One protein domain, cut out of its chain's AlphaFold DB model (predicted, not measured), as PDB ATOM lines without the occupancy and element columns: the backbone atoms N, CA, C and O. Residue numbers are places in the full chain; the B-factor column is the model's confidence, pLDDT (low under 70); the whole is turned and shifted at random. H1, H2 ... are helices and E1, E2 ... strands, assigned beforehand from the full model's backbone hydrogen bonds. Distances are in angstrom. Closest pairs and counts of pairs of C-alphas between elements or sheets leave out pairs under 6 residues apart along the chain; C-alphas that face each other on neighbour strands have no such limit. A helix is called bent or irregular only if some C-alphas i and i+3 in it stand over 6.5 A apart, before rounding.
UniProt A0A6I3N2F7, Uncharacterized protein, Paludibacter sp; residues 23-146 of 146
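Overview. This is residues 23 to 146 of the 146 residues of an uncharacterized protein of Paludibacter sp (UniProt A0A6I3N2F7). A strongly twisted sheet has helices on both faces: H2 packs along E5 on one, and short H1 sits beside E1 on the other. H4 crosses slantwise over E2 and E3, while short H3 touches H2, off the sheet. The 124 printed residues include four named helices and five named strands, in the order H1 E1 E2 E3 H2 H3 E4 E5 H4; the antiparallel sheet runs E1 E2 E3 E5 E4. The class is mixed, and the whole is compact, with a radius of gyration of the C-alphas of 14.0 A and spans of 40 by 35 by 25 A.

Arrangement. Begin with E1, residues 37 to 48, E2, residues 53 to 64, and E3, residues 69 to 78, a meander, each strand the antiparallel neighbour of the one before. Within hydrogen-bond range look for N 40 and O 60, 2.8 A, and N 59 and O 74, 2.9 A. E5, residues 118 to 123, follows beside E3, with N 75 and O 121 at 2.7 A; it forms a hairpin with E4, residues 113 to 115, N 115 and O 118 at 2.9 A. H2, residues 84 to 98, runs along E5 at 9 degrees on the local plane, only just fitted, to 6 C-alphas; the closest C-alphas are those of Ala 94 and Phe 123, 7.2 A. H1, residues 24 to 29, is on the opposite face, its closest C-alphas to E1 those of Thr 25 and Thr 41, 5.9 A. H4, residues 134 to 144, is only just over E2 and E3, 3 C-alphas on each, at 46 degrees to E2 on the local plane. H3, residues 102 to 106, touches H2's residues 91 to 95 alone, closest at the C-alphas of Leu 95 and Glu 102, 6.9 A; it is only just irregular, C-alphas 103 and 106 being 6.7 A apart. E3, H2, H3 and E4 make a split strand-helix-strand unit, two strands running the same way with E5 between them, its crossover right-handed. Every O i to N i+4 pair is within hydrogen-bond range in H1, H2 and H4; H3 has 0 of 1, and 1 of 2 O i to N i+3 pairs.

Along the chain. Find C-alpha 24, where H1 begins, at (32.019, -61.307, 11.331). E1 spans 28.1 A and bends by 83 degrees at residue 45; E2 spans 32.4 A and bends by 57 degrees at residue 56. E3 spans 29.2 A, H2 21.0 A and H4 15.7 A, ending at C-alpha 144 at (45.197, -53.442, 5.643).

Size, cuts and confidence. The C-alphas farthest apart are those of Asp 66 and Val 85, 40.8 A. The printed part has no cut, and no link is long. Its mean pLDDT is 80.6; residues 67 to 68, 80 to 82, 124 to 132 and 146 are under 70.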
ATOM      1  N   ASP A  23      30.556 -65.589  10.947       71.44
ATOM      2  CA  ASP A  23      30.053 -64.570  11.861       71.44
ATOM      3  C   ASP A  23      31.122 -63.484  12.036       71.44
ATOM      4  O   ASP A  23      32.001 -63.626  12.885       71.44
ATOM      5  N   PHE A  24      31.045 -62.396  11.257       74.62
ATOM      6  CA  PHE A  24      32.019 -61.307  11.331       74.62
ATOM      7  C   PHE A  24      32.148 -60.782  12.764       74.62
ATOM      8  O   PHE A  24      33.215 -60.337  13.168       74.62
ATOM      9  N   THR A  25      31.086 -60.884  13.576       78.12
ATOM     10  CA  THR A  25      31.147 -60.499  14.990       78.12
ATOM     11  C   THR A  25      32.204 -61.304  15.744       78.12
ATOM     12  O   THR A  25      32.996 -60.725  16.482       78.12
ATOM     13  N   ARG A  26      32.281 -62.620  15.514       76.56
ATOM     14  CA  ARG A  26      33.278 -63.502  16.135       76.56
ATOM     15  C   ARG A  26      34.704 -63.147  15.716       76.56
ATOM     16  O   ARG A  26      35.607 -63.214  16.545       76.56
ATOM     17  N   ASP A  27      34.896 -62.755  14.460       74.62
ATOM     18  CA  ASP A  27      36.216 -62.399  13.932       74.62
ATOM     19  C   ASP A  27      36.776 -61.139  14.603       74.62
ATOM     20  O   ASP A  27      37.967 -61.061  14.896       74.62
ATOM     21  N   TRP A  28      35.909 -60.165  14.896       82.75
ATOM     22  CA  TRP A  28      36.311 -58.908  15.531       82.75
ATOM     23  C   TRP A  28      36.379 -58.972  17.054       82.75
ATOM     24  O   TRP A  28      37.142 -58.211  17.640       82.75
ATOM     25  N   LEU A  29      35.643 -59.884  17.699       74.38
ATOM     26  CA  LEU A  29      35.725 -60.089  19.152       74.38
ATOM     27  C   LEU A  29      37.125 -60.519  19.610       74.38
ATOM     28  O   LEU A  29      37.546 -60.148  20.700       74.38
ATOM     29  N   ASN A  30      37.842 -61.275  18.777       73.69
ATOM     30  CA  ASN A  30      39.180 -61.783  19.092       73.69
ATOM     31  C   ASN A  30      40.306 -60.964  18.445       73.69
ATOM     32  O   ASN A  30      41.477 -61.334  18.543       73.69
ATOM     33  N   TYR A  31      39.975 -59.878  17.746       80.94
ATOM     34  CA  TYR A  31      40.976 -59.068  17.068       80.94
ATOM     35  C   TYR A  31      41.786 -58.260  18.085       80.94
ATOM     36  O   TYR A  31      41.226 -57.520  18.897       80.94
ATOM     37  N   LYS A  32      43.116 -58.377  18.033       84.25
ATOM     38  CA  LYS A  32      44.007 -57.617  18.912       84.25
ATOM     39  C   LYS A  32      44.074 -56.164  18.442       84.25
ATOM     40  O   LYS A  32      44.640 -55.869  17.393       84.25
ATOM     41  N   LEU A  33      43.489 -55.269  19.228       83.69
ATOM     42  CA  LEU A  33      43.514 -53.830  18.981       83.69
ATOM     43  C   LEU A  33      44.696 -53.157  19.691       83.69
ATOM     44  O   LEU A  33      45.229 -53.730  20.644       83.69
ATOM     45  N   PRO A  34      45.097 -51.949  19.252       83.56
ATOM     46  CA  PRO A  34      46.006 -51.112  20.026       83.56
ATOM     47  C   PRO A  34      45.407 -50.744  21.392       83.56
ATOM     48  O   PRO A  34      44.188 -50.793  21.585       83.56
ATOM     49  N   ASP A  35      46.259 -50.332  22.329       81.69
ATOM     50  CA  ASP A  35      45.831 -49.975  23.683       81.69
ATOM     51  C   ASP A  35      44.769 -48.866  23.674       81.69
ATOM     52  O   ASP A  35      44.814 -47.942  22.863       81.69
ATOM     53  N   ASN A  36      43.797 -48.964  24.586       83.06
ATOM     54  CA  ASN A  36      42.659 -48.042  24.740       83.06
ATOM     55  C   ASN A  36      41.644 -48.013  23.584       83.06
ATOM     56  O   ASN A  36      40.654 -47.279  23.656       83.06
ATOM     57  N   TRP A  37      41.817 -48.848  22.558       86.69
ATOM     58  CA  TRP A  37      40.802 -49.033  21.529       86.69
ATOM     59  C   TRP A  37      39.746 -50.050  21.956       86.69
ATOM     60  O   TRP A  37      40.024 -51.087  22.554       86.69
ATOM     61  N   LYS A  38      38.499 -49.764  21.591       87.62
ATOM     62  CA  LYS A  38      37.337 -50.630  21.782       87.62
ATOM     63  C   LYS A  38      36.672 -50.855  20.436       87.62
ATOM     64  O   LYS A  38      36.542 -49.925  19.641       87.62
ATOM     65  N   VAL A  39      36.198 -52.071  20.205       88.31
ATOM     66  CA  VAL A  39      35.413 -52.416  19.019       88.31
ATOM     67  C   VAL A  39      33.970 -52.705  19.403       88.31
ATOM     68  O   VAL A  39      33.690 -53.363  20.402       88.31
ATOM     69  N   LYS A  40      33.040 -52.204  18.596       88.12
ATOM     70  CA  LYS A  40      31.622 -52.540  18.654       88.12
ATOM     71  C   LYS A  40      31.178 -53.055  17.294       88.12
ATOM     72  O   LYS A  40      31.320 -52.376  16.281       88.12
ATOM     73  N   THR A  41      30.578 -54.234  17.285       88.50
ATOM     74  CA  THR A  41      29.966 -54.842  16.103       88.50
ATOM     75  C   THR A  41      28.450 -54.710  16.178       88.50
ATOM     76  O   THR A  41      27.849 -54.905  17.233       88.50
ATOM     77  N   GLU A  42      27.812 -54.394  15.058       88.19
ATOM     78  CA  GLU A  42      26.359 -54.254  14.955       88.19
ATOM     79  C   GLU A  42      25.864 -54.996  13.710       88.19
ATOM     80  O   GLU A  42      26.243 -54.648  12.591       88.19
ATOM     81  N   LYS A  43      25.003 -56.004  13.885       87.00
ATOM     82  CA  LYS A  43      24.326 -56.684  12.769       87.00
ATOM     83  C   LYS A  43      23.079 -55.896  12.381       87.00
ATOM     84  O   LYS A  43      22.248 -55.590  13.229       87.00
ATOM     85  N   SER A  44      22.960 -55.532  11.108       84.75
ATOM     86  CA  SER A  44      21.866 -54.692  10.616       84.75
ATOM     87  C   SER A  44      21.808 -54.772   9.095       84.75
ATOM     88  O   SER A  44      22.697 -54.247   8.418       84.75
ATOM     89  N   VAL A  45      20.756 -55.401   8.565       87.38
ATOM     90  CA  VAL A  45      20.532 -55.495   7.120       87.38
ATOM     91  C   VAL A  45      19.752 -54.273   6.641       87.38
ATOM     92  O   VAL A  45      18.615 -54.054   7.054       87.38
ATOM     93  N   LYS A  46      20.362 -53.454   5.779       88.94
ATOM     94  CA  LYS A  46      19.741 -52.252   5.205       88.94
ATOM     95  C   LYS A  46      20.211 -52.035   3.770       88.94
ATOM     96  O   LYS A  46      21.415 -51.976   3.526       88.94
ATOM     97  N   PHE A  47      19.280 -51.842   2.838       87.31
ATOM     98  CA  PHE A  47      19.627 -51.454   1.470       87.31
ATOM     99  C   PHE A  47      20.182 -50.024   1.437       87.31
ATOM    100  O   PHE A  47      19.589 -49.103   2.001       87.31
ATOM    101  N   MET A  48      21.327 -49.846   0.779       86.88
ATOM    102  CA  MET A  48      22.033 -48.572   0.653       86.88
ATOM    103  C   MET A  48      22.002 -48.134  -0.819       86.88
ATOM    104  O   MET A  48      22.809 -48.630  -1.610       86.88
ATOM    105  N   PRO A  49      21.106 -47.206  -1.218       85.38
ATOM    106  CA  PRO A  49      20.900 -46.853  -2.626       85.38
ATOM    107  C   PRO A  49      22.157 -46.344  -3.336       85.38
ATOM    108  O   PRO A  49      22.411 -46.720  -4.476       85.38
ATOM    109  N   PHE A  50      22.993 -45.557  -2.650       81.69
ATOM    110  CA  PHE A  50      24.250 -45.045  -3.212       81.69
ATOM    111  C   PHE A  50      25.267 -46.157  -3.520       81.69
ATOM    112  O   PHE A  50      26.079 -46.016  -4.433       81.69
ATOM    113  N   ALA A  51      25.211 -47.264  -2.776       81.88
ATOM    114  CA  ALA A  51      26.044 -48.441  -2.996       81.88
ATOM    115  C   ALA A  51      25.378 -49.444  -3.953       81.88
ATOM    116  O   ALA A  51      26.056 -50.277  -4.546       81.88
ATOM    117  N   GLY A  52      24.049 -49.381  -4.108       84.88
ATOM    118  CA  GLY A  52      23.263 -50.370  -4.847       84.88
ATOM    119  C   GLY A  52      23.303 -51.765  -4.214       84.88
ATOM    120  O   GLY A  52      23.212 -52.760  -4.931       84.88
ATOM    121  N   LYS A  53      23.511 -51.852  -2.893       86.25
ATOM    122  CA  LYS A  53      23.745 -53.106  -2.156       86.25
ATOM    123  C   LYS A  53      23.151 -53.057  -0.749       86.25
ATOM    124  O   LYS A  53      22.928 -51.981  -0.194       86.25
ATOM    125  N   ASN A  54      22.959 -54.232  -0.153       86.50
ATOM    126  CA  ASN A  54      22.621 -54.362   1.261       86.50
ATOM    127  C   ASN A  54      23.878 -54.229   2.124       86.50
ATOM    128  O   ASN A  54      24.811 -55.019   1.999       86.50
ATOM    129  N   LYS A  55      23.872 -53.257   3.036       88.94
ATOM    130  CA  LYS A  55      24.715 -53.294   4.232       88.94
ATOM    131  C   LYS A  55      24.207 -54.440   5.104       88.94
ATOM    132  O   LYS A  55      23.002 -54.503   5.323       88.94
ATOM    133  N   VAL A  56      25.089 -55.295   5.612       89.69
ATOM    134  CA  VAL A  56      24.752 -56.406   6.527       89.69
ATOM    135  C   VAL A  56      25.117 -56.112   7.983       89.69
ATOM    136  O   VAL A  56      24.597 -56.738   8.908       89.69
ATOM    137  N   GLY A  57      25.962 -55.109   8.213       90.12
ATOM    138  CA  GLY A  57      26.292 -54.655   9.554       90.12
ATOM    139  C   GLY A  57      27.178 -53.423   9.574       90.12
ATOM    140  O   GLY A  57      27.409 -52.767   8.557       90.12
ATOM    141  N   SER A  58      27.669 -53.095  10.757       90.38
ATOM    142  CA  SER A  58      28.732 -52.120  10.938       90.38
ATOM    143  C   SER A  58      29.718 -52.555  12.008       90.38
ATOM    144  O   SER A  58      29.374 -53.278  12.943       90.38
ATOM    145  N   LEU A  59      30.935 -52.064  11.852       89.69
ATOM    146  CA  LEU A  59      32.051 -52.248  12.756       89.69
ATOM    147  C   LEU A  59      32.518 -50.870  13.197       89.69
ATOM    148  O   LEU A  59      32.792 -50.017  12.362       89.69
ATOM    149  N   GLU A  60      32.570 -50.626  14.492       88.25
ATOM    150  CA  GLU A  60      32.884 -49.318  15.041       88.25
ATOM    151  C   GLU A  60      34.064 -49.429  15.995       88.25
ATOM    152  O   GLU A  60      33.999 -50.150  16.987       88.25
ATOM    153  N   PHE A  61      35.134 -48.709  15.686       87.00
ATOM    154  CA  PHE A  61      36.315 -48.587  16.520       87.00
ATOM    155  C   PHE A  61      36.261 -47.264  17.261       87.00
ATOM    156  O   PHE A  61      36.038 -46.216  16.657       87.00
ATOM    157  N   ARG A  62      36.457 -47.317  18.572       86.38
ATOM    158  CA  ARG A  62      36.457 -46.152  19.448       86.38
ATOM    159  C   ARG A  62      37.752 -46.114  20.222       86.38
ATOM    160  O   ARG A  62      38.179 -47.153  20.711       86.38
ATOM    161  N   TYR A  63      38.312 -44.930  20.383       83.88
ATOM    162  CA  TYR A  63      39.338 -44.688  21.384       83.88
ATOM    163  C   TYR A  63      39.050 -43.353  22.059       83.88
ATOM    164  O   TYR A  63      38.526 -42.422  21.438       83.88
ATOM    165  N   ASP A  64      39.350 -43.307  23.348       79.12
ATOM    166  CA  ASP A  64      39.163 -42.132  24.181       79.12
ATOM    167  C   ASP A  64      40.548 -41.517  24.430       79.12
ATOM    168  O   ASP A  64      41.495 -42.233  24.762       79.12
ATOM    169  N   THR A  65      40.671 -40.206  24.234       71.12
ATOM    170  CA  THR A  65      41.804 -39.405  24.713       71.12
ATOM    171  C   THR A  65      41.338 -38.523  25.869       71.12
ATOM    172  O   THR A  65      40.135 -38.390  26.108       71.12
ATOM    173  N   ASP A  66      42.276 -37.879  26.564       71.69
ATOM    174  CA  ASP A  66      41.946 -36.935  27.642       71.69
ATOM    175  C   ASP A  66      41.094 -35.749  27.153       71.69
ATOM    176  O   ASP A  66      40.377 -35.128  27.938       71.69
ATOM    177  N   SER A  67      41.147 -35.430  25.855       64.69
ATOM    178  CA  SER A  67      40.509 -34.251  25.263       64.69
ATOM    179  C   SER A  67      39.309 -34.561  24.365       64.69
ATOM    180  O   SER A  67      38.488 -33.671  24.137       64.69
ATOM    181  N   ALA A  68      39.167 -35.788  23.851       69.69
ATOM    182  CA  ALA A  68      38.096 -36.124  22.918       69.69
ATOM    183  C   ALA A  68      37.808 -37.630  22.808       69.69
ATOM    184  O   ALA A  68      38.639 -38.496  23.075       69.69
ATOM    185  N   LYS A  69      36.590 -37.942  22.350       74.12
ATOM    186  CA  LYS A  69      36.193 -39.297  21.952       74.12
ATOM    187  C   LYS A  69      36.251 -39.413  20.444       74.12
ATOM    188  O   LYS A  69      35.569 -38.670  19.737       74.12
ATOM    189  N   HIS A  70      37.000 -40.388  19.956       77.69
ATOM    190  CA  HIS A  70      37.171 -40.608  18.530       77.69
ATOM    191  C   HIS A  70      36.474 -41.894  18.119       77.69
ATOM    192  O   HIS A  70      36.415 -42.876  18.863       77.69
ATOM    193  N   THR A  71      35.874 -41.890  16.932       80.38
ATOM    194  CA  THR A  71      35.107 -43.035  16.445       80.38
ATOM    195  C   THR A  71      35.283 -43.193  14.948       80.38
ATOM    196  O   THR A  71      35.010 -42.272  14.187       80.38
ATOM    197  N   VAL A  72      35.678 -44.390  14.527       80.94
ATOM    198  CA  VAL A  72      35.775 -44.794  13.125       80.94
ATOM    199  C   VAL A  72      34.757 -45.899  12.890       80.94
ATOM    200  O   VAL A  72      34.788 -46.924  13.566       80.94
ATOM    201  N   LYS A  73      33.842 -45.710  11.940       87.31
ATOM    202  CA  LYS A  73      32.793 -46.689  11.638       87.31
ATOM    203  C   LYS A  73      32.978 -47.236  10.235       87.31
ATOM    204  O   LYS A  73      33.011 -46.466   9.292       87.31
ATOM    205  N   TYR A  74      33.026 -48.548  10.085       87.94
ATOM    206  CA  TYR A  74      32.959 -49.248   8.810       87.94
ATOM    207  C   TYR A  74      31.551 -49.814   8.605       87.94
ATOM    208  O   TYR A  74      30.961 -50.399   9.515       87.94
ATOM    209  N   LEU A  75      31.000 -49.652   7.404       88.81
ATOM    210  CA  LEU A  75      29.861 -50.431   6.933       88.81
ATOM    211  C   LEU A  75      30.363 -51.766   6.397       88.81
ATOM    212  O   LEU A  75      31.347 -51.818   5.660       88.81
ATOM    213  N   VAL A  76      29.653 -52.829   6.749       88.88
ATOM    214  CA  VAL A  76      29.963 -54.188   6.319       88.88
ATOM    215  C   VAL A  76      28.970 -54.583   5.238       88.88
ATOM    216  O   VAL A  76      27.757 -54.463   5.430       88.88
ATOM    217  N   PHE A  77      29.484 -55.055   4.110       87.00
ATOM    218  CA  PHE A  77      28.720 -55.598   2.994       87.00
ATOM    219  C   PHE A  77      29.115 -57.061   2.790       87.00
ATOM    220  O   PHE A  77      30.281 -57.423   2.943       87.00
ATOM    221  N   GLU A  78      28.152 -57.908   2.447       83.75
ATOM    222  CA  GLU A  78      28.422 -59.298   2.080       83.75
ATOM    223  C   GLU A  78      28.979 -59.330   0.655       83.75
ATOM    224  O   GLU A  78      28.242 -59.065  -0.300       83.75
ATOM    225  N   TYR A  79      30.291 -59.563   0.512       76.19
ATOM    226  CA  TYR A  79      30.923 -59.657  -0.803       76.19
ATOM    227  C   TYR A  79      32.385 -60.156  -0.754       76.19
ATOM    228  O   TYR A  79      33.260 -59.427  -0.281       76.19
ATOM    229  N   PRO A  80      32.699 -61.343  -1.309       62.59
ATOM    230  CA  PRO A  80      34.071 -61.855  -1.355       62.59
ATOM    231  C   PRO A  80      34.881 -61.450  -2.607       62.59
ATOM    232  O   PRO A  80      36.041 -61.838  -2.712       62.59
ATOM    233  N   ALA A  81      34.317 -60.712  -3.575       64.31
ATOM    234  CA  ALA A  81      34.969 -60.462  -4.871       64.31
ATOM    235  C   ALA A  81      35.365 -58.988  -5.111       64.31
ATOM    236  O   ALA A  81      34.888 -58.068  -4.451       64.31
ATOM    237  N   LYS A  82      36.249 -58.734  -6.086       65.38
ATOM    238  CA  LYS A  82      36.588 -57.371  -6.536       65.38
ATOM    239  C   LYS A  82      35.457 -56.803  -7.408       65.38
ATOM    240  O   LYS A  82      35.505 -56.911  -8.628       65.38
ATOM    241  N   ASP A  83      34.455 -56.177  -6.791       76.44
ATOM    242  CA  ASP A  83      33.464 -55.344  -7.494       76.44
ATOM    243  C   ASP A  83      34.023 -53.922  -7.615       76.44
ATOM    244  O   ASP A  83      33.889 -53.082  -6.723       76.44
ATOM    245  N   THR A  84      34.722 -53.673  -8.721       81.31
ATOM    246  CA  THR A  84      35.380 -52.387  -8.994       81.31
ATOM    247  C   THR A  84      34.387 -51.231  -9.079       81.31
ATOM    248  O   THR A  84      34.731 -50.101  -8.731       81.31
ATOM    249  N   VAL A  85      33.140 -51.504  -9.478       84.25
ATOM    250  CA  VAL A  85      32.071 -50.504  -9.554       84.25
ATOM    251  C   VAL A  85      31.612 -50.116  -8.152       84.25
ATOM    252  O   VAL A  85      31.483 -48.926  -7.864       84.25
ATOM    253  N   LEU A  86      31.398 -51.096  -7.272       81.94
ATOM    254  CA  LEU A  86      31.079 -50.857  -5.865       81.94
ATOM    255  C   LEU A  86      32.193 -50.066  -5.177       81.94
ATOM    256  O   LEU A  86      31.910 -49.059  -4.531       81.94
ATOM    257  N   ILE A  87      33.451 -50.483  -5.360       82.06
ATOM    258  CA  ILE A  87      34.623 -49.805  -4.790       82.06
ATOM    259  C   ILE A  87      34.651 -48.339  -5.228       82.06
ATOM    260  O   ILE A  87      34.741 -47.451  -4.383       82.06
ATOM    261  N   LYS A  88      34.501 -48.076  -6.533       85.19
ATOM    262  CA  LYS A  88      34.486 -46.712  -7.066       85.19
ATOM    263  C   LYS A  88      33.361 -45.873  -6.452       85.19
ATOM    264  O   LYS A  88      33.630 -44.817  -5.895       85.19
ATOM    265  N   LYS A  89      32.117 -46.367  -6.473       87.00
ATOM    266  CA  LYS A  89      30.953 -45.642  -5.924       87.00
ATOM    267  C   LYS A  89      31.120 -45.288  -4.451       87.00
ATOM    268  O   LYS A  89      30.728 -44.201  -4.028       87.00
ATOM    269  N   LEU A  90      31.664 -46.216  -3.671       85.19
ATOM    270  CA  LEU A  90      31.889 -46.017  -2.250       85.19
ATOM    271  C   LEU A  90      33.013 -44.998  -2.011       85.19
ATOM    272  O   LEU A  90      32.807 -44.059  -1.246       85.19
ATOM    273  N   ASN A  91      34.135 -45.089  -2.730       85.62
ATOM    274  CA  ASN A  91      35.221 -44.108  -2.638       85.62
ATOM    275  C   ASN A  91      34.759 -42.695  -3.035       85.62
ATOM    276  O   ASN A  91      34.973 -41.750  -2.278       85.62
ATOM    277  N   ASP A  92      34.029 -42.560  -4.145       86.38
ATOM    278  CA  ASP A  92      33.452 -41.283  -4.592       86.38
ATOM    279  C   ASP A  92      32.476 -40.705  -3.553       86.38
ATOM    280  O   ASP A  92      32.327 -39.489  -3.404       86.38
ATOM    281  N   TYR A  93      31.751 -41.569  -2.838       86.44
ATOM    282  CA  TYR A  93      30.898 -41.152  -1.730       86.44
ATOM    283  C   TYR A  93      31.731 -40.648  -0.544       86.44
ATOM    284  O   TYR A  93      31.433 -39.577  -0.015       86.44
ATOM    285  N   ALA A  94      32.796 -41.358  -0.159       83.12
ATOM    286  CA  ALA A  94      33.637 -40.960   0.966       83.12
ATOM    287  C   ALA A  94      34.373 -39.641   0.745       83.12
ATOM    288  O   ALA A  94      34.327 -38.776   1.620       83.12
ATOM    289  N   LEU A  95      34.976 -39.453  -0.430       84.62
ATOM    290  CA  LEU A  95      35.655 -38.208  -0.783       84.62
ATOM    291  C   LEU A  95      34.716 -37.002  -0.665       84.62
ATOM    292  O   LEU A  95      35.074 -35.992  -0.064       84.62
ATOM    293  N   ARG A  96      33.472 -37.134  -1.145       85.50
ATOM    294  CA  ARG A  96      32.456 -36.075  -1.040       85.50
ATOM    295  C   ARG A  96      32.052 -35.770   0.400       85.50
ATOM    296  O   ARG A  96      31.959 -34.601   0.756       85.50
ATOM    297  N   GLN A  97      31.796 -36.790   1.220       82.44
ATOM    298  CA  GLN A  97      31.375 -36.583   2.614       82.44
ATOM    299  C   GLN A  97      32.482 -35.960   3.473       82.44
ATOM    300  O   GLN A  97      32.186 -35.147   4.342       82.44
ATOM    301  N   LEU A  98      33.741 -36.313   3.207       79.44
ATOM    302  CA  LEU A  98      34.909 -35.801   3.929       79.44
ATOM    303  C   LEU A  98      35.488 -34.521   3.314       79.44
ATOM    304  O   LEU A  98      36.444 -33.976   3.854       79.44
ATOM    305  N   LYS A  99      34.924 -34.039   2.197       82.94
ATOM    306  CA  LYS A  99      35.423 -32.880   1.435       82.94
ATOM    307  C   LYS A  99      36.895 -33.030   1.004       82.94
ATOM    308  O   LYS A  99      37.643 -32.058   0.989       82.94
ATOM    309  N   LEU A 100      37.290 -34.248   0.636       82.19
ATOM    310  CA  LEU A 100      38.640 -34.609   0.195       82.19
ATOM    311  C   LEU A 100      38.749 -34.655  -1.337       82.19
ATOM    312  O   LEU A 100      37.742 -34.710  -2.048       82.19
ATOM    313  N   LYS A 101      39.981 -34.644  -1.852       85.75
ATOM    314  CA  LYS A 101      40.287 -34.715  -3.290       85.75
ATOM    315  C   LYS A 101      40.529 -36.163  -3.722       85.75
ATOM    316  O   LYS A 101      40.920 -37.004  -2.924       85.75
ATOM    317  N   GLU A 102      40.386 -36.460  -5.014       85.00
ATOM    318  CA  GLU A 102      40.629 -37.816  -5.549       85.00
ATOM    319  C   GLU A 102      42.037 -38.355  -5.254       85.00
ATOM    320  O   GLU A 102      42.204 -39.550  -5.017       85.00
ATOM    321  N   THR A 103      43.041 -37.479  -5.176       84.75
ATOM    322  CA  THR A 103      44.421 -37.832  -4.800       84.75
ATOM    323  C   THR A 103      44.529 -38.460  -3.406       84.75
ATOM    324  O   THR A 103      45.481 -39.195  -3.128       84.75
ATOM    325  N   ASP A 104      43.546 -38.220  -2.535       82.94
ATOM    326  CA  ASP A 104      43.517 -38.738  -1.169       82.94
ATOM    327  C   ASP A 104      43.159 -40.225  -1.095       82.94
ATOM    328  O   ASP A 104      43.441 -40.852  -0.080       82.94
ATOM    329  N   ILE A 105      42.625 -40.839  -2.159       81.31
ATOM    330  CA  ILE A 105      42.228 -42.264  -2.177       81.31
ATOM    331  C   ILE A 105      43.375 -43.231  -1.822       81.31
ATOM    332  O   ILE A 105      43.148 -44.373  -1.424       81.31
ATOM    333  N   SER A 106      44.625 -42.778  -1.956       82.12
ATOM    334  CA  SER A 106      45.823 -43.527  -1.574       82.12
ATOM    335  C   SER A 106      46.036 -43.616  -0.056       82.12
ATOM    336  O   SER A 106      46.749 -44.518   0.402       82.12
ATOM    337  N   LYS A 107      45.405 -42.733   0.736       81.19
ATOM    338  CA  LYS A 107      45.494 -42.715   2.201       81.19
ATOM    339  C   LYS A 107      44.926 -44.026   2.766       81.19
ATOM    340  O   LYS A 107      43.822 -44.411   2.378       81.19
ATOM    341  N   PRO A 108      45.621 -44.701   3.706       80.94
ATOM    342  CA  PRO A 108      45.173 -45.975   4.261       80.94
ATOM    343  C   PRO A 108      43.712 -45.947   4.714       80.94
ATOM    344  O   PRO A 108      42.932 -46.757   4.254       80.94
ATOM    345  N   PHE A 109      43.285 -44.973   5.516       79.31
ATOM    346  CA  PHE A 109      41.919 -44.944   6.063       79.31
ATOM    347  C   PHE A 109      40.790 -44.819   5.030       79.31
ATOM    348  O   PHE A 109      39.660 -45.179   5.348       79.31
ATOM    349  N   LEU A 110      41.068 -44.345   3.811       78.62
ATOM    350  CA  LEU A 110      40.090 -44.328   2.718       78.62
ATOM    351  C   LEU A 110      40.031 -45.651   1.955       78.62
ATOM    352  O   LEU A 110      39.104 -45.867   1.176       78.62
ATOM    353  N   LYS A 111      40.995 -46.550   2.174       82.12
ATOM    354  CA  LYS A 111      40.974 -47.875   1.571       82.12
ATOM    355  C   LYS A 111      39.901 -48.723   2.240       82.12
ATOM    356  O   LYS A 111      39.670 -48.681   3.447       82.12
ATOM    357  N   SER A 112      39.235 -49.520   1.426       83.81
ATOM    358  CA  SER A 112      38.424 -50.631   1.895       83.81
ATOM    359  C   SER A 112      39.268 -51.887   2.013       83.81
ATOM    360  O   SER A 112      40.357 -51.984   1.444       83.81
ATOM    361  N   PHE A 113      38.751 -52.869   2.738       83.44
ATOM    362  CA  PHE A 113      39.380 -54.178   2.831       83.44
ATOM    363  C   PHE A 113      38.337 -55.289   2.809       83.44
ATOM    364  O   PHE A 113      37.157 -55.070   3.093       83.44
ATOM    365  N   VAL A 114      38.783 -56.488   2.439       83.69
ATOM    366  CA  VAL A 114      37.970 -57.705   2.435       83.69
ATOM    367  C   VAL A 114      38.532 -58.653   3.482       83.69
ATOM    368  O   VAL A 114      39.733 -58.902   3.494       83.69
ATOM    369  N   ARG A 115      37.675 -59.203   4.342       80.94
ATOM    370  CA  ARG A 115      38.050 -60.233   5.318       80.94
ATOM    371  C   ARG A 115      36.889 -61.198   5.524       80.94
ATOM    372  O   ARG A 115      35.755 -60.762   5.710       80.94
ATOM    373  N   ASN A 116      37.181 -62.499   5.492       80.25
ATOM    374  CA  ASN A 116      36.236 -63.585   5.788       80.25
ATOM    375  C   ASN A 116      34.898 -63.483   5.033       80.25
ATOM    376  O   ASN A 116      33.833 -63.697   5.599       80.25
ATOM    377  N   GLY A 117      34.954 -63.122   3.746       79.44
ATOM    378  CA  GLY A 117      33.768 -62.993   2.891       79.44
ATOM    379  C   GLY A 117      33.010 -61.666   3.014       79.44
ATOM    380  O   GLY A 117      32.016 -61.463   2.315       79.44
ATOM    381  N   PHE A 118      33.495 -60.740   3.844       85.31
ATOM    382  CA  PHE A 118      32.906 -59.418   4.023       85.31
ATOM    383  C   PHE A 118      33.790 -58.320   3.468       85.31
ATOM    384  O   PHE A 118      35.009 -58.331   3.629       85.31
ATOM    385  N   TYR A 119      33.138 -57.327   2.882       86.69
ATOM    386  CA  TYR A 119      33.749 -56.092   2.440       86.69
ATOM    387  C   TYR A 119      33.473 -54.986   3.463       86.69
ATOM    388  O   TYR A 119      32.318 -54.697   3.790       86.69
ATOM    389  N   TYR A 120      34.539 -54.364   3.956       87.62
ATOM    390  CA  TYR A 120      34.507 -53.312   4.964       87.62
ATOM    391  C   TYR A 120      34.814 -51.978   4.303       87.62
ATOM    392  O   TYR A 120      35.883 -51.778   3.723       87.62
ATOM    393  N   PHE A 121      33.868 -51.050   4.409       87.88
ATOM    394  CA  PHE A 121      33.992 -49.717   3.841       87.88
ATOM    395  C   PHE A 121      33.858 -48.654   4.915       87.88
ATOM    396  O   PHE A 121      32.879 -48.664   5.658       87.88
ATOM    397  N   LEU A 122      34.806 -47.721   4.983       85.81
ATOM    398  CA  LEU A 122      34.737 -46.619   5.931       85.81
ATOM    399  C   LEU A 122      33.462 -45.799   5.693       85.81
ATOM    400  O   LEU A 122      33.235 -45.280   4.607       85.81
ATOM    401  N   PHE A 123      32.634 -45.660   6.723       80.50
ATOM    402  CA  PHE A 123      31.488 -44.766   6.731       80.50
ATOM    403  C   PHE A 123      31.936 -43.374   7.182       80.50
ATOM    404  O   PHE A 123      32.195 -43.174   8.373       80.50
ATOM    405  N   PRO A 124      32.028 -42.399   6.271       68.69
ATOM    406  CA  PRO A 124      32.469 -41.067   6.632       68.69
ATOM    407  C   PRO A 124      31.335 -40.339   7.348       68.69
ATOM    408  O   PRO A 124      30.203 -40.321   6.858       68.69
ATOM    409  N   ARG A 125      31.631 -39.731   8.500       69.56
ATOM    410  CA  ARG A 125      30.721 -38.750   9.093       69.56
ATOM    411  C   ARG A 125      31.120 -37.339   8.639       69.56
ATOM    412  O   ARG A 125      32.317 -37.069   8.563       69.56
ATOM    413  N   PRO A 126      30.157 -36.440   8.368       59.22
ATOM    414  CA  PRO A 126      30.450 -35.093   7.867       59.22
ATOM    415  C   PRO A 126      31.256 -34.214   8.835       59.22
ATOM    416  O   PRO A 126      31.860 -33.235   8.413       59.22
ATOM    417  N   ASP A 127      31.235 -34.536  10.129       65.44
ATOM    418  CA  ASP A 127      31.914 -33.823  11.217       65.44
ATOM    419  C   ASP A 127      33.341 -34.330  11.481       65.44
ATOM    420  O   ASP A 127      33.999 -33.887  12.420       65.44
ATOM    421  N   PHE A 128      33.819 -35.283  10.684       65.44
ATOM    422  CA  PHE A 128      35.026 -36.036  10.985       65.44
ATOM    423  C   PHE A 128      36.153 -35.693  10.001       65.44
ATOM    424  O   PHE A 128      36.304 -36.331   8.960       65.44
ATOM    425  N   ALA A 129      36.963 -34.684  10.341       65.31
ATOM    426  CA  ALA A 129      38.215 -34.374   9.642       65.31
ATOM    427  C   ALA A 129      39.278 -35.428   9.994       65.31
ATOM    428  O   ALA A 129      40.092 -35.279  10.894       65.31
ATOM    429  N   LEU A 130      39.200 -36.567   9.311       59.94
ATOM    430  CA  LEU A 130      39.958 -37.785   9.613       59.94
ATOM    431  C   LEU A 130      41.476 -37.657   9.509       59.94
ATOM    432  O   LEU A 130      42.212 -38.432  10.118       59.94
ATOM    433  N   GLU A 131      41.939 -36.710   8.705       62.91
ATOM    434  CA  GLU A 131      43.358 -36.498   8.449       62.91
ATOM    435  C   GLU A 131      44.123 -35.942   9.651       62.91
ATOM    436  O   GLU A 131      45.322 -36.202   9.750       62.91
ATOM    437  N   ASP A 132      43.422 -35.336  10.609       65.81
ATOM    438  CA  ASP A 132      44.004 -34.836  11.858       65.81
ATOM    439  C   ASP A 132      44.238 -35.945  12.901       65.81
ATOM    440  O   ASP A 132      44.941 -35.742  13.889       65.81
ATOM    441  N   TYR A 133      43.690 -37.146  12.685       74.25
ATOM    442  CA  TYR A 133      43.714 -38.232  13.668       74.25
ATOM    443  C   TYR A 133      44.742 -39.301  13.295       74.25
ATOM    444  O   TYR A 133      44.431 -40.305  12.644       74.25
ATOM    445  N   ARG A 134      45.994 -39.097  13.723       79.06
ATOM    446  CA  ARG A 134      47.132 -40.003  13.472       79.06
ATOM    447  C   ARG A 134      46.835 -41.447  13.889       79.06
ATOM    448  O   ARG A 134      47.179 -42.379  13.164       79.06
ATOM    449  N   GLU A 135      46.163 -41.639  15.011       80.50
ATOM    450  CA  GLU A 135      45.791 -42.932  15.585       80.50
ATOM    451  C   GLU A 135      44.792 -43.665  14.676       80.50
ATOM    452  O   GLU A 135      44.916 -44.870  14.455       80.50
ATOM    453  N   CYS A 136      43.850 -42.941  14.057       78.00
ATOM    454  CA  CYS A 136      42.942 -43.505  13.052       78.00
ATOM    455  C   CYS A 136      43.713 -43.993  11.822       78.00
ATOM    456  O   CYS A 136      43.407 -45.058  11.288       78.00
ATOM    457  N   GLN A 137      44.728 -43.245  11.378       80.00
ATOM    458  CA  GLN A 137      45.573 -43.658  10.255       80.00
ATOM    459  C   GLN A 137      46.415 -44.895  10.597       80.00
ATOM    460  O   GLN A 137      46.596 -45.762   9.742       80.00
ATOM    461  N   GLN A 138      46.915 -44.990  11.831       84.06
ATOM    462  CA  GLN A 138      47.652 -46.157  12.321       84.06
ATOM    463  C   GLN A 138      46.760 -47.395  12.410       84.06
ATOM    464  O   GLN A 138      47.131 -48.432  11.865       84.06
ATOM    465  N   LEU A 139      45.569 -47.279  13.013       83.88
ATOM    466  CA  LEU A 139      44.594 -48.368  13.019       83.88
ATOM    467  C   LEU A 139      44.298 -48.811  11.589       83.88
ATOM    468  O   LEU A 139      44.342 -49.998  11.294       83.88
ATOM    469  N   ALA A 140      44.035 -47.860  10.695       81.75
ATOM    470  CA  ALA A 140      43.736 -48.166   9.312       81.75
ATOM    471  C   ALA A 140      44.867 -48.987   8.668       81.75
ATOM    472  O   ALA A 140      44.591 -50.058   8.147       81.75
ATOM    473  N   LYS A 141      46.137 -48.568   8.787       83.88
ATOM    474  CA  LYS A 141      47.291 -49.358   8.307       83.88
ATOM    475  C   LYS A 141      47.285 -50.793   8.845       83.88
ATOM    476  O   LYS A 141      47.377 -51.723   8.050       83.88
ATOM    477  N   LEU A 142      47.077 -50.968  10.153       84.25
ATOM    478  CA  LEU A 142      46.998 -52.293  10.781       84.25
ATOM    479  C   LEU A 142      45.881 -53.160  10.185       84.25
ATOM    480  O   LEU A 142      46.057 -54.362  10.043       84.25
ATOM    481  N   LEU A 143      44.742 -52.566   9.823       83.44
ATOM    482  CA  LEU A 143      43.631 -53.295   9.204       83.44
ATOM    483  C   LEU A 143      43.921 -53.738   7.756       83.44
ATOM    484  O   LEU A 143      43.271 -54.670   7.292       83.44
ATOM    485  N   PHE A 144      44.855 -53.094   7.038       76.25
ATOM    486  CA  PHE A 144      45.197 -53.442   5.643       76.25
ATOM    487  C   PHE A 144      46.423 -54.335   5.495       76.25
ATOM    488  O   PHE A 144      46.579 -54.965   4.452       76.25
ATOM    489  N   GLU A 145      47.317 -54.334   6.477       70.62
ATOM    490  CA  GLU A 145      48.578 -55.081   6.420       70.62
ATOM    491  C   GLU A 145      48.419 -56.566   6.824       70.62
ATOM    492  O   GLU A 145      49.378 -57.323   6.688       70.62
ATOM    493  N   TYR A 146      47.217 -56.995   7.250       46.94
ATOM    494  CA  TYR A 146      46.877 -58.361   7.699       46.94
ATOM    495  C   TYR A 146      45.652 -58.964   7.002       46.94
ATOM    496  O   TYR A 146      45.765 -60.090   6.477       46.94
TER     497      TYR A 146